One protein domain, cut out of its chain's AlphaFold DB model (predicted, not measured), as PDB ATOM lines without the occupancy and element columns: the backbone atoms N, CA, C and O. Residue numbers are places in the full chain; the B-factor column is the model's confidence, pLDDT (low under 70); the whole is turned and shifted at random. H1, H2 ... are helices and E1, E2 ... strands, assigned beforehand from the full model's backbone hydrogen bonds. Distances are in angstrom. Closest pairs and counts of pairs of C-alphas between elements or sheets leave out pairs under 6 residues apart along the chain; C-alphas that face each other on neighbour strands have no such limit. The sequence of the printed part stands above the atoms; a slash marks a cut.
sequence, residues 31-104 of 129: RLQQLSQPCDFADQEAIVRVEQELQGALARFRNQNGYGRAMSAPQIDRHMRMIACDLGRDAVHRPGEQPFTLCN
ATOM      1  N   ARG A  31      -3.482 -22.360 -21.489       97.62
ATOM      2  CA  ARG A  31      -3.848 -21.091 -22.127       97.62
ATOM      3  C   ARG A  31      -4.042 -19.978 -21.101       97.62
ATOM      4  O   ARG A  31      -3.665 -18.846 -21.371       97.62
ATOM      5  N   LEU A  32      -4.495 -20.286 -19.884       97.62
ATOM      6  CA  LEU A  32      -4.635 -19.288 -18.813       97.62
ATOM      7  C   LEU A  32      -3.296 -18.667 -18.369       97.62
ATOM      8  O   LEU A  32      -3.302 -17.621 -17.729       97.62
ATOM      9  N   GLN A  33      -2.160 -19.285 -18.714       96.56
ATOM     10  CA  GLN A  33      -0.814 -18.780 -18.412       96.56
ATOM     11  C   GLN A  33      -0.212 -17.937 -19.549       96.56
ATOM     12  O   GLN A  33       0.884 -17.394 -19.409       96.56
ATOM     13  N   GLN A  34      -0.894 -17.829 -20.694       97.50
ATOM     14  CA  GLN A  34      -0.398 -17.052 -21.824       97.50
ATOM     15  C   GLN A  34      -0.601 -15.552 -21.595       97.50
ATOM     16  O   GLN A  34      -1.684 -15.095 -21.222       97.50
ATOM     17  N   LEU A  35       0.443 -14.772 -21.874       97.56
ATOM     18  CA  LEU A  35       0.407 -13.318 -21.751       97.56
ATOM     19  C   LEU A  35      -0.529 -12.696 -22.794       97.56
ATOM     20  O   LEU A  35      -0.357 -12.885 -24.000       97.56
ATOM     21  N   SER A  36      -1.475 -11.883 -22.323       98.25
ATOM     22  CA  SER A  36      -2.336 -11.079 -23.190       98.25
ATOM     23  C   SER A  36      -1.567  -9.977 -23.913       98.25
ATOM     24  O   SER A  36      -0.823  -9.214 -23.294       98.25
ATOM     25  N   GLN A  37      -1.840  -9.821 -25.206       98.12
ATOM     26  CA  GLN A  37      -1.360  -8.692 -25.996       98.12
ATOM     27  C   GLN A  37      -2.213  -7.438 -25.746       98.12
ATOM     28  O   GLN A  37      -3.411  -7.554 -25.457       98.12
ATOM     29  N   PRO A  38      -1.634  -6.228 -25.835       98.19
ATOM     30  CA  PRO A  38      -2.408  -4.993 -25.788       98.19
ATOM     31  C   PRO A  38      -3.502  -4.952 -26.861       98.19
ATOM     32  O   PRO A  38      -3.300  -5.428 -27.977       98.19
ATOM     33  N   CYS A  39      -4.650  -4.357 -26.538       96.62
ATOM     34  CA  CYS A  39      -5.653  -4.006 -27.537       96.62
ATOM     35  C   CYS A  39      -5.046  -3.000 -28.520       96.62
ATOM     36  O   CYS A  39      -4.576  -1.941 -28.089       96.62
ATOM     37  N   ASP A  40      -5.106  -3.307 -29.813       95.88
ATOM     38  CA  ASP A  40      -4.817  -2.356 -30.880       95.88
ATOM     39  C   ASP A  40      -6.109  -1.634 -31.278       95.88
ATOM     40  O   ASP A  40      -7.008  -2.223 -31.873       95.88
ATOM     41  N   PHE A  41      -6.211  -0.347 -30.946       93.31
ATOM     42  CA  PHE A  41      -7.394   0.458 -31.262       93.31
ATOM     43  C   PHE A  41      -7.567   0.745 -32.762       93.31
ATOM     44  O   PHE A  41      -8.632   1.229 -33.159       93.31
ATOM     45  N   ALA A  42      -6.562   0.452 -33.594       96.50
ATOM     46  CA  ALA A  42      -6.721   0.453 -35.044       96.50
ATOM     47  C   ALA A  42      -7.566  -0.740 -35.528       96.50
ATOM     48  O   ALA A  42      -8.310  -0.600 -36.500       96.50
ATOM     49  N   ASP A  43      -7.529  -1.874 -34.821       95.94
ATOM     50  CA  ASP A  43      -8.331  -3.066 -35.109       95.94
ATOM     51  C   ASP A  43      -9.652  -3.053 -34.317       95.94
ATOM     52  O   ASP A  43      -9.887  -3.806 -33.364       95.94
ATOM     53  N   GLN A  44     -10.543  -2.143 -34.713       94.81
ATOM     54  CA  GLN A  44     -11.854  -1.987 -34.073       94.81
ATOM     55  C   GLN A  44     -12.721  -3.245 -34.193       94.81
ATOM     56  O   GLN A  44     -13.516  -3.527 -33.297       94.81
ATOM     57  N   GLU A  45     -12.575  -4.005 -35.279       95.62
ATOM     58  CA  GLU A  45     -13.349  -5.225 -35.496       95.62
ATOM     59  C   GLU A  45     -12.963  -6.309 -34.487       95.62
ATOM     60  O   GLU A  45     -13.844  -6.921 -33.875       95.62
ATOM     61  N   ALA A  46     -11.663  -6.525 -34.256       94.62
ATOM     62  CA  ALA A  46     -11.210  -7.465 -33.239       94.62
ATOM     63  C   ALA A  46     -11.638  -7.049 -31.831       94.62
ATOM     64  O   ALA A  46     -12.096  -7.905 -31.072       94.62
ATOM     65  N   ILE A  47     -11.544  -5.757 -31.497       96.25
ATOM     66  CA  ILE A  47     -11.978  -5.244 -30.191       96.25
ATOM     67  C   ILE A  47     -13.465  -5.518 -29.969       96.25
ATOM     68  O   ILE A  47     -13.820  -6.137 -28.969       96.25
ATOM     69  N   VAL A  48     -14.328  -5.109 -30.905       95.62
ATOM     70  CA  VAL A  48     -15.785  -5.270 -30.767       95.62
ATOM     71  C   VAL A  48     -16.165  -6.746 -30.683       95.62
ATOM     72  O   VAL A  48     -17.026  -7.118 -29.885       95.62
ATOM     73  N   ARG A  49     -15.513  -7.607 -31.471       95.94
ATOM     74  CA  ARG A  49     -15.756  -9.052 -31.424       95.94
ATOM     75  C   ARG A  49     -15.410  -9.635 -30.053       95.94
ATOM     76  O   ARG A  49     -16.256 -10.295 -29.457       95.94
ATOM     77  N   VAL A  50     -14.199  -9.385 -29.546       96.50
ATOM     78  CA  VAL A  50     -13.755  -9.926 -28.247       96.50
ATOM     79  C   VAL A  50     -14.586  -9.351 -27.101       96.50
ATOM     80  O   VAL A  50     -14.949 -10.092 -26.191       96.50
ATOM     81  N   GLU A  51     -14.959  -8.072 -27.163       96.06
ATOM     82  CA  GLU A  51     -15.842  -7.440 -26.180       96.06
ATOM     83  C   GLU A  51     -17.202  -8.151 -26.101       96.06
ATOM     84  O   GLU A  51     -17.660  -8.498 -25.011       96.06
ATOM     85  N   GLN A  52     -17.835  -8.423 -27.247       96.06
ATOM     86  CA  GLN A  52     -19.128  -9.111 -27.304       96.06
ATOM     87  C   GLN A  52     -19.052 -10.552 -26.790       96.06
ATOM     88  O   GLN A  52     -19.930 -10.988 -26.039       96.06
ATOM     89  N   GLU A  53     -18.008 -11.291 -27.174       97.25
ATOM     90  CA  GLU A  53     -17.761 -12.651 -26.683       97.25
ATOM     91  C   GLU A  53     -17.561 -12.660 -25.160       97.25
ATOM     92  O   GLU A  53     -18.162 -13.480 -24.463       97.25
ATOM     93  N   LEU A  54     -16.769 -11.719 -24.638       97.12
ATOM     94  CA  LEU A  54     -16.417 -11.624 -23.223       97.12
ATOM     95  C   LEU A  54     -17.602 -11.203 -22.350       97.12
ATOM     96  O   LEU A  54     -17.885 -11.852 -21.342       97.12
ATOM     97  N   GLN A  55     -18.342 -10.163 -22.747       95.56
ATOM     98  CA  GLN A  55     -19.554  -9.744 -22.037       95.56
ATOM     99  C   GLN A  55     -20.629 -10.833 -22.077       95.56
ATOM    100  O   GLN A  55     -21.284 -11.098 -21.067       95.56
ATOM    101  N   GLY A  56     -20.794 -11.509 -23.218       95.69
ATOM    102  CA  GLY A  56     -21.738 -12.615 -23.344       95.69
ATOM    103  C   GLY A  56     -21.348 -13.830 -22.496       95.69
ATOM    104  O   GLY A  56     -22.222 -14.454 -21.890       95.69
ATOM    105  N   ALA A  57     -20.053 -14.142 -22.389       96.62
ATOM    106  CA  ALA A  57     -19.553 -15.204 -21.518       96.62
ATOM    107  C   ALA A  57     -19.767 -14.874 -20.035       96.62
ATOM    108  O   ALA A  57     -20.283 -15.720 -19.301       96.62
ATOM    109  N   LEU A  58     -19.471 -13.639 -19.614       95.44
ATOM    110  CA  LEU A  58     -19.749 -13.154 -18.260       95.44
ATOM    111  C   LEU A  58     -21.246 -13.240 -17.930       95.44
ATOM    112  O   LEU A  58     -21.618 -13.801 -16.901       95.44
ATOM    113  N   ALA A  59     -22.115 -12.748 -18.814       94.31
ATOM    114  CA  ALA A  59     -23.562 -12.805 -18.618       94.31
ATOM    115  C   ALA A  59     -24.079 -14.251 -18.537       94.31
ATOM    116  O   ALA A  59     -24.884 -14.577 -17.662       94.31
ATOM    117  N   ARG A  60     -23.596 -15.143 -19.414       95.12
ATOM    118  CA  ARG A  60     -23.947 -16.570 -19.383       95.12
ATOM    119  C   ARG A  60     -23.525 -17.220 -18.069       95.12
ATOM    120  O   ARG A  60     -24.344 -17.907 -17.466       95.12
ATOM    121  N   PHE A  61     -22.296 -16.974 -17.617       94.00
ATOM    122  CA  PHE A  61     -21.788 -17.508 -16.357       94.00
ATOM    123  C   PHE A  61     -22.631 -17.034 -15.166       94.00
ATOM    124  O   PHE A  61     -23.070 -17.853 -14.359       94.00
ATOM    125  N   ARG A  62     -22.919 -15.729 -15.090       92.06
ATOM    126  CA  ARG A  62     -23.741 -15.129 -14.026       92.06
ATOM    127  C   ARG A  62     -25.139 -15.727 -13.968       92.06
ATOM    128  O   ARG A  62     -25.603 -16.081 -12.891       92.06
ATOM    129  N   ASN A  63     -25.780 -15.896 -15.123       92.25
ATOM    130  CA  ASN A  63     -27.108 -16.507 -15.207       92.25
ATOM    131  C   ASN A  63     -27.124 -17.970 -14.739       92.25
ATOM    132  O   ASN A  63     -28.151 -18.437 -14.260       92.25
ATOM    133  N   GLN A  64     -26.015 -18.696 -14.899       93.00
ATOM    134  CA  GLN A  64     -25.911 -20.108 -14.525       93.00
ATOM    135  C   GLN A  64     -25.527 -20.310 -13.055       93.00
ATOM    136  O   GLN A  64     -26.015 -21.250 -12.438       93.00
ATOM    137  N   ASN A  65     -24.681 -19.438 -12.499       90.88
ATOM    138  CA  ASN A  65     -24.045 -19.664 -11.195       90.88
ATOM    139  C   ASN A  65     -24.453 -18.650 -10.113       90.88
ATOM    140  O   ASN A  65     -24.173 -18.860  -8.939       90.88
ATOM    141  N   GLY A  66     -25.088 -17.532 -10.476       88.69
ATOM    142  CA  GLY A  66     -25.517 -16.497  -9.526       88.69
ATOM    143  C   GLY A  66     -24.414 -15.536  -9.058       88.69
ATOM    144  O   GLY A  66     -24.705 -14.610  -8.304       88.69
ATOM    145  N   TYR A  67     -23.171 -15.696  -9.528       88.38
ATOM    146  CA  TYR A  67     -22.037 -14.815  -9.220       88.38
ATOM    147  C   TYR A  67     -21.174 -14.509 -10.460       88.38
ATOM    148  O   TYR A  67     -21.445 -14.987 -11.559       88.38
ATOM    149  N   GLY A  68     -20.137 -13.681 -10.280       89.88
ATOM    150  CA  GLY A  68     -19.176 -13.292 -11.318       89.88
ATOM    151  C   GLY A  68     -19.278 -11.804 -11.635       89.88
ATOM    152  O   GLY A  68     -20.203 -11.380 -12.320       89.88
ATOM    153  N   ARG A  69     -18.364 -10.992 -11.095       91.19
ATOM    154  CA  ARG A  69     -18.388  -9.521 -11.243       91.19
ATOM    155  C   ARG A  69     -17.528  -9.013 -12.395       91.19
ATOM    156  O   ARG A  69     -17.826  -7.958 -12.945       91.19
ATOM    157  N   ALA A  70     -16.476  -9.743 -12.755       94.19
ATOM    158  CA  ALA A  70     -15.613  -9.394 -13.872       94.19
ATOM    159  C   ALA A  70     -14.935 -10.631 -14.467       94.19
ATOM    160  O   ALA A  70     -14.507 -11.501 -13.716       94.19
ATOM    161  N   MET A  71     -14.823 -10.697 -15.794       97.06
ATOM    162  CA  MET A  71     -14.167 -11.780 -16.536       97.06
ATOM    163  C   MET A  71     -13.081 -11.198 -17.437       97.06
ATOM    164  O   MET A  71     -13.300 -10.193 -18.114       97.06
ATOM    165  N   SER A  72     -11.914 -11.834 -17.462       98.06
ATOM    166  CA  SER A  72     -10.810 -11.451 -18.346       98.06
ATOM    167  C   SER A  72     -10.830 -12.256 -19.646       98.06
ATOM    168  O   SER A  72     -11.195 -13.432 -19.657       98.06
ATOM    169  N   ALA A  73     -10.419 -11.634 -20.751       98.31
ATOM    170  CA  ALA A  73     -10.411 -12.261 -22.073       98.31
ATOM    171  C   ALA A  73      -9.650 -13.612 -22.147       98.31
ATOM    172  O   ALA A  73     -10.153 -14.531 -22.798       98.31
ATOM    173  N   PRO A  74      -8.518 -13.830 -21.442       98.25
ATOM    174  CA  PRO A  74      -7.854 -15.138 -21.428       98.25
ATOM    175  C   PRO A  74      -8.738 -16.284 -20.933       98.25
ATOM    176  O   PRO A  74      -8.574 -17.413 -21.386       98.25
ATOM    177  N   GLN A  75      -9.715 -16.004 -20.062       98.19
ATOM    178  CA  GLN A  75     -10.640 -17.023 -19.562       98.19
ATOM    179  C   GLN A  75     -11.556 -17.580 -20.652       98.19
ATOM    180  O   GLN A  75     -12.137 -18.635 -20.447       98.19
ATOM    181  N   ILE A  76     -11.670 -16.913 -21.803       98.00
ATOM    182  CA  ILE A  76     -12.427 -17.377 -22.973       98.00
ATOM    183  C   ILE A  76     -11.518 -17.651 -24.180       98.00
ATOM    184  O   ILE A  76     -11.973 -17.604 -25.323       98.00
ATOM    185  N   ASP A  77     -10.230 -17.918 -23.931       97.88
ATOM    186  CA  ASP A  77      -9.221 -18.171 -24.967       97.88
ATOM    187  C   ASP A  77      -9.053 -16.983 -25.935       97.88
ATOM    188  O   ASP A  77      -9.050 -17.114 -27.164       97.88
ATOM    189  N   ARG A  78      -9.013 -15.769 -25.370       97.88
ATOM    190  CA  ARG A  78      -8.714 -14.520 -26.081       97.88
ATOM    191  C   ARG A  78      -7.579 -13.795 -25.366       97.88
ATOM    192  O   ARG A  78      -7.786 -13.125 -24.361       97.88
ATOM    193  N   HIS A  79      -6.363 -13.888 -25.898       97.81
ATOM    194  CA  HIS A  79      -5.164 -13.279 -25.303       97.81
ATOM    195  C   HIS A  79      -5.038 -11.784 -25.625       97.81
ATOM    196  O   HIS A  79      -4.058 -11.332 -26.212       97.81
ATOM    197  N   MET A  80      -6.050 -11.014 -25.226       98.31
ATOM    198  CA  MET A  80      -6.129  -9.557 -25.348       98.31
ATOM    199  C   MET A  80      -6.233  -8.931 -23.948       98.31
ATOM    200  O   MET A  80      -6.815  -9.526 -23.039       98.31
ATOM    201  N   ARG A  81      -5.642  -7.750 -23.723       98.38
ATOM    202  CA  ARG A  81      -5.712  -7.020 -22.439       98.38
ATOM    203  C   ARG A  81      -7.090  -6.380 -22.254       98.38
ATOM    204  O   ARG A  81      -7.239  -5.163 -22.336       98.38
ATOM    205  N   MET A  82      -8.091  -7.215 -22.006       98.31
ATOM    206  CA  MET A  82      -9.487  -6.811 -21.901       98.31
ATOM    207  C   MET A  82     -10.178  -7.498 -20.717       98.31
ATOM    208  O   MET A  82      -9.982  -8.694 -20.485       98.31
ATOM    209  N   ILE A  83     -10.973  -6.733 -19.966       98.00
ATOM    210  CA  ILE A  83     -11.742  -7.204 -18.804       98.00
ATOM    211  C   ILE A  83     -13.173  -6.680 -18.923       98.00
ATOM    212  O   ILE A  83     -13.367  -5.467 -18.943       98.00
ATOM    213  N   ALA A  84     -14.163  -7.569 -18.983       96.06
ATOM    214  CA  ALA A  84     -15.570  -7.191 -18.874       96.06
ATOM    215  C   ALA A  84     -15.991  -7.177 -17.406       96.06
ATOM    216  O   ALA A  84     -15.623  -8.079 -16.655       96.06
ATOM    217  N   CYS A  85     -16.796  -6.194 -17.019       93.19
ATOM    218  CA  CYS A  85     -17.283  -5.987 -15.664       93.19
ATOM    219  C   CYS A  85     -18.808  -5.823 -15.665       93.19
ATOM    220  O   CYS A  85     -19.357  -5.060 -16.458       93.19
ATOM    221  N   ASP A  86     -19.477  -6.491 -14.729       90.94
ATOM    222  CA  ASP A  86     -20.881  -6.282 -14.371       90.94
ATOM    223  C   ASP A  86     -20.971  -6.226 -12.840       90.94
ATOM    224  O   ASP A  86     -21.006  -7.246 -12.144       90.94
ATOM    225  N   LEU A  87     -20.947  -5.001 -12.314       84.94
ATOM    226  CA  LEU A  87     -20.894  -4.732 -10.877       84.94
ATOM    227  C   LEU A  87     -22.285  -4.594 -10.236       84.94
ATOM    228  O   LEU A  87     -22.378  -4.343  -9.033       84.94
ATOM    229  N   GLY A  88     -23.359  -4.801 -11.004       75.06
ATOM    230  CA  GLY A  88     -24.730  -4.655 -10.524       75.06
ATOM    231  C   GLY A  88     -25.111  -3.218 -10.140       75.06
ATOM    232  O   GLY A  88     -24.382  -2.259 -10.377       75.06
ATOM    233  N   ARG A  89     -26.300  -3.066  -9.547       62.09
ATOM    234  CA  ARG A  89     -26.894  -1.755  -9.210       62.09
ATOM    235  C   ARG A  89     -26.333  -1.125  -7.931       62.09
ATOM    236  O   ARG A  89     -26.526   0.071  -7.733       62.09
ATOM    237  N   ASP A  90     -25.641  -1.915  -7.114       56.16
ATOM    238  CA  ASP A  90     -25.210  -1.537  -5.761       56.16
ATOM    239  C   ASP A  90     -23.745  -1.076  -5.714       56.16
ATOM    240  O   ASP A  90     -23.211  -0.751  -4.653       56.16
ATOM    241  N   ALA A  91     -23.065  -1.046  -6.864       54.59
ATOM    242  CA  ALA A  91     -21.723  -0.506  -6.953       54.59
ATOM    243  C   ALA A  91     -21.750   1.022  -6.799       54.59
ATOM    244  O   ALA A  91     -22.547   1.723  -7.417       54.59
ATOM    245  N   VAL A  92     -20.810   1.545  -6.006       50.97
ATOM    246  CA  VAL A  92     -20.600   2.980  -5.714       50.97
ATOM    247  C   VAL A  92     -20.399   3.832  -6.990       50.97
ATOM    248  O   VAL A  92     -20.522   5.055  -6.957       50.97
ATOM    249  N   HIS A  93     -20.184   3.195  -8.145       47.53
ATOM    250  CA  HIS A  93     -20.294   3.806  -9.466       47.53
ATOM    251  C   HIS A  93     -21.725   3.633 -10.004       47.53
ATOM    252  O   HIS A  93     -22.046   2.632 -10.624       47.53
ATOM    253  N   ARG A  94     -22.562   4.633  -9.694       45.38
ATOM    254  CA  ARG A  94     -23.925   4.926 -10.190       45.38
ATOM    255  C   ARG A  94     -24.924   3.745 -10.290       45.38
ATOM    256  O   ARG A  94     -24.784   2.867 -11.139       45.38
ATOM    257  N   PRO A  95     -26.065   3.816  -9.576       39.88
ATOM    258  CA  PRO A  95     -27.188   2.903  -9.785       39.88
ATOM    259  C   PRO A  95     -27.632   2.857 -11.257       39.88
ATOM    260  O   PRO A  95     -28.123   3.848 -11.798       39.88
ATOM    261  N   GLY A  96     -27.489   1.690 -11.895       51.41
ATOM    262  CA  GLY A  96     -27.970   1.433 -13.258       51.41
ATOM    263  C   GLY A  96     -26.934   1.504 -14.384       51.41
ATOM    264  O   GLY A  96     -27.346   1.538 -15.544       51.41
ATOM    265  N   GLU A  97     -25.629   1.512 -14.096       57.91
ATOM    266  CA  GLU A  97     -24.627   1.350 -15.159       57.91
ATOM    267  C   GLU A  97     -24.669  -0.067 -15.761       57.91
ATOM    268  O   GLU A  97     -24.804  -1.074 -15.066       57.91
ATOM    269  N   GLN A  98     -24.645  -0.113 -17.095       71.06
ATOM    270  CA  GLN A  98     -24.626  -1.339 -17.893       71.06
ATOM    271  C   GLN A  98     -23.272  -2.049 -17.724       71.06
ATOM    272  O   GLN A  98     -22.303  -1.401 -17.316       71.06
ATOM    273  N   PRO A  99     -23.169  -3.347 -18.069       83.94
ATOM    274  CA  PRO A  99     -21.872  -3.993 -18.209       83.94
ATOM    275  C   PRO A  99     -20.923  -3.133 -19.050       83.94
ATOM    276  O   PRO A  99     -21.328  -2.555 -20.061       83.94
ATOM    277  N   PHE A 100     -19.669  -3.033 -18.624       90.19
ATOM    278  CA  PHE A 100     -18.644  -2.244 -19.303       90.19
ATOM    279  C   PHE A 100     -17.369  -3.058 -19.470       90.19
ATOM    280  O   PHE A 100     -17.181  -4.087 -18.825       90.19
ATOM    281  N   THR A 101     -16.486  -2.608 -20.357       94.62
ATOM    282  CA  THR A 101     -15.230  -3.300 -20.652       94.62
ATOM    283  C   THR A 101     -14.047  -2.352 -20.517       94.62
ATOM    284  O   THR A 101     -14.067  -1.227 -21.011       94.62
ATOM    285  N   LEU A 102     -13.016  -2.810 -19.813       96.31
ATOM    286  CA  LEU A 102     -11.736  -2.131 -19.680       96.31
ATOM    287  C   LEU A 102     -10.777  -2.677 -20.737       96.31
ATOM    288  O   LEU A 102     -10.527  -3.882 -20.777       96.31
ATOM    289  N   CYS A 103     -10.208  -1.790 -21.549       96.50
ATOM    290  CA  CYS A 103      -9.190  -2.113 -22.548       96.50
ATOM    291  C   CYS A 103      -7.839  -1.554 -22.104       96.50
ATOM    292  O   CYS A 103      -7.754  -0.392 -21.714       96.50
ATOM    293  N   ASN A 104      -6.787  -2.371 -22.187       97.19
ATOM    294  CA  ASN A 104      -5.439  -2.037 -21.722       97.19
ATOM    295  C   ASN A 104      -5.391  -1.455 -20.291       97.19
ATOM    296  O   ASN A 104      -4.682  -0.470 -20.082       97.19
TER     297      ASN A 104
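AT A GLANCE: This is residues 31 to 104 of the 129 residues of the protein "Hypothetical protein" of Polarella glacialis (UniProt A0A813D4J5). A small sheet of three short strands has one long helix, H1, laid slantwise over one of its faces, making two layers. The short helix H2 follows directly on the end of E1, where it only grazes the sheet with residues 73 to 75 and touches H1. The unnamed stretch before H1 runs past one end of the strands, while the long loop joining E2 to E3 lies toward the other end of the domain. The printed part has 74 residues with two named helices and three named strands, in the order H1 E1 H2 E2 E3; the sheet runs E1 E2 E3, antiparallel throughout, and the class is mixed, helices and strands. It is compact, with a radius of gyration of the C-alphas of 12.7 A and spans of 33 by 25 by 18 A.

HOW THE PARTS SIT: Start at the inner strand E2, residues 82 to 85. On one side of it is the edge strand E1, residues 70 to 72, antiparallel at 164 degrees; look there for N 71 and O 84, 2.9 A apart and within hydrogen-bond range. On the other side is the edge strand E3, residues 100 to 103, antiparallel at 160 degrees and forming a hairpin with E2; here N 85 and O 100 are 2.8 A apart, within hydrogen-bond range. Now turn to H1, residues 44 to 65, which is on the sheet at a height over the sheet of 8.4 A. It lies over E2 and E3, and only just over E1, with 3 of its C-alphas falling on that strand. On the local plane its line and that of E2 stand at 40 degrees, slantwise to the strands; their closest C-alphas, of Gln 55 and Ala 84, are 5.7 A apart. H2, residues 73 to 76, only grazes the sheet, with residues 73 to 75. H1 touches H2 with residues 50 to 57 alone; the closest C-alphas, of Leu 54 and Ala 73, are 6.1 A apart. In H1 every O i to N i+4 pair is within hydrogen-bond range; H2 is too short for such a pair, but its one O i to N i+3 pair is within range.

IN THESE COORDINATES: Find C-alpha 82 at (-9.487, -6.811, -21.901); from there E2 runs 10.0 A to C-alpha 85. E3 is also 10.0 A long and ends at C-alpha 103, at (-9.190, -2.113, -22.548). E1 measures 6.9 A and H2 5.6 A. H1 begins at C-alpha 44, at (-11.854, -1.987, -34.073), and runs 31.4 A to C-alpha 65.

THE WHOLE: The C-alphas farthest apart are those of Ala 42 and Gly 66, at 35.9 A. The printed part has no cut. The link from E2 to E3, 14 residues, is long; the other links between named elements are tight. Mean pLDDT of the printed part is 89.4, and residues 89 to 97, in that long link, are under 70.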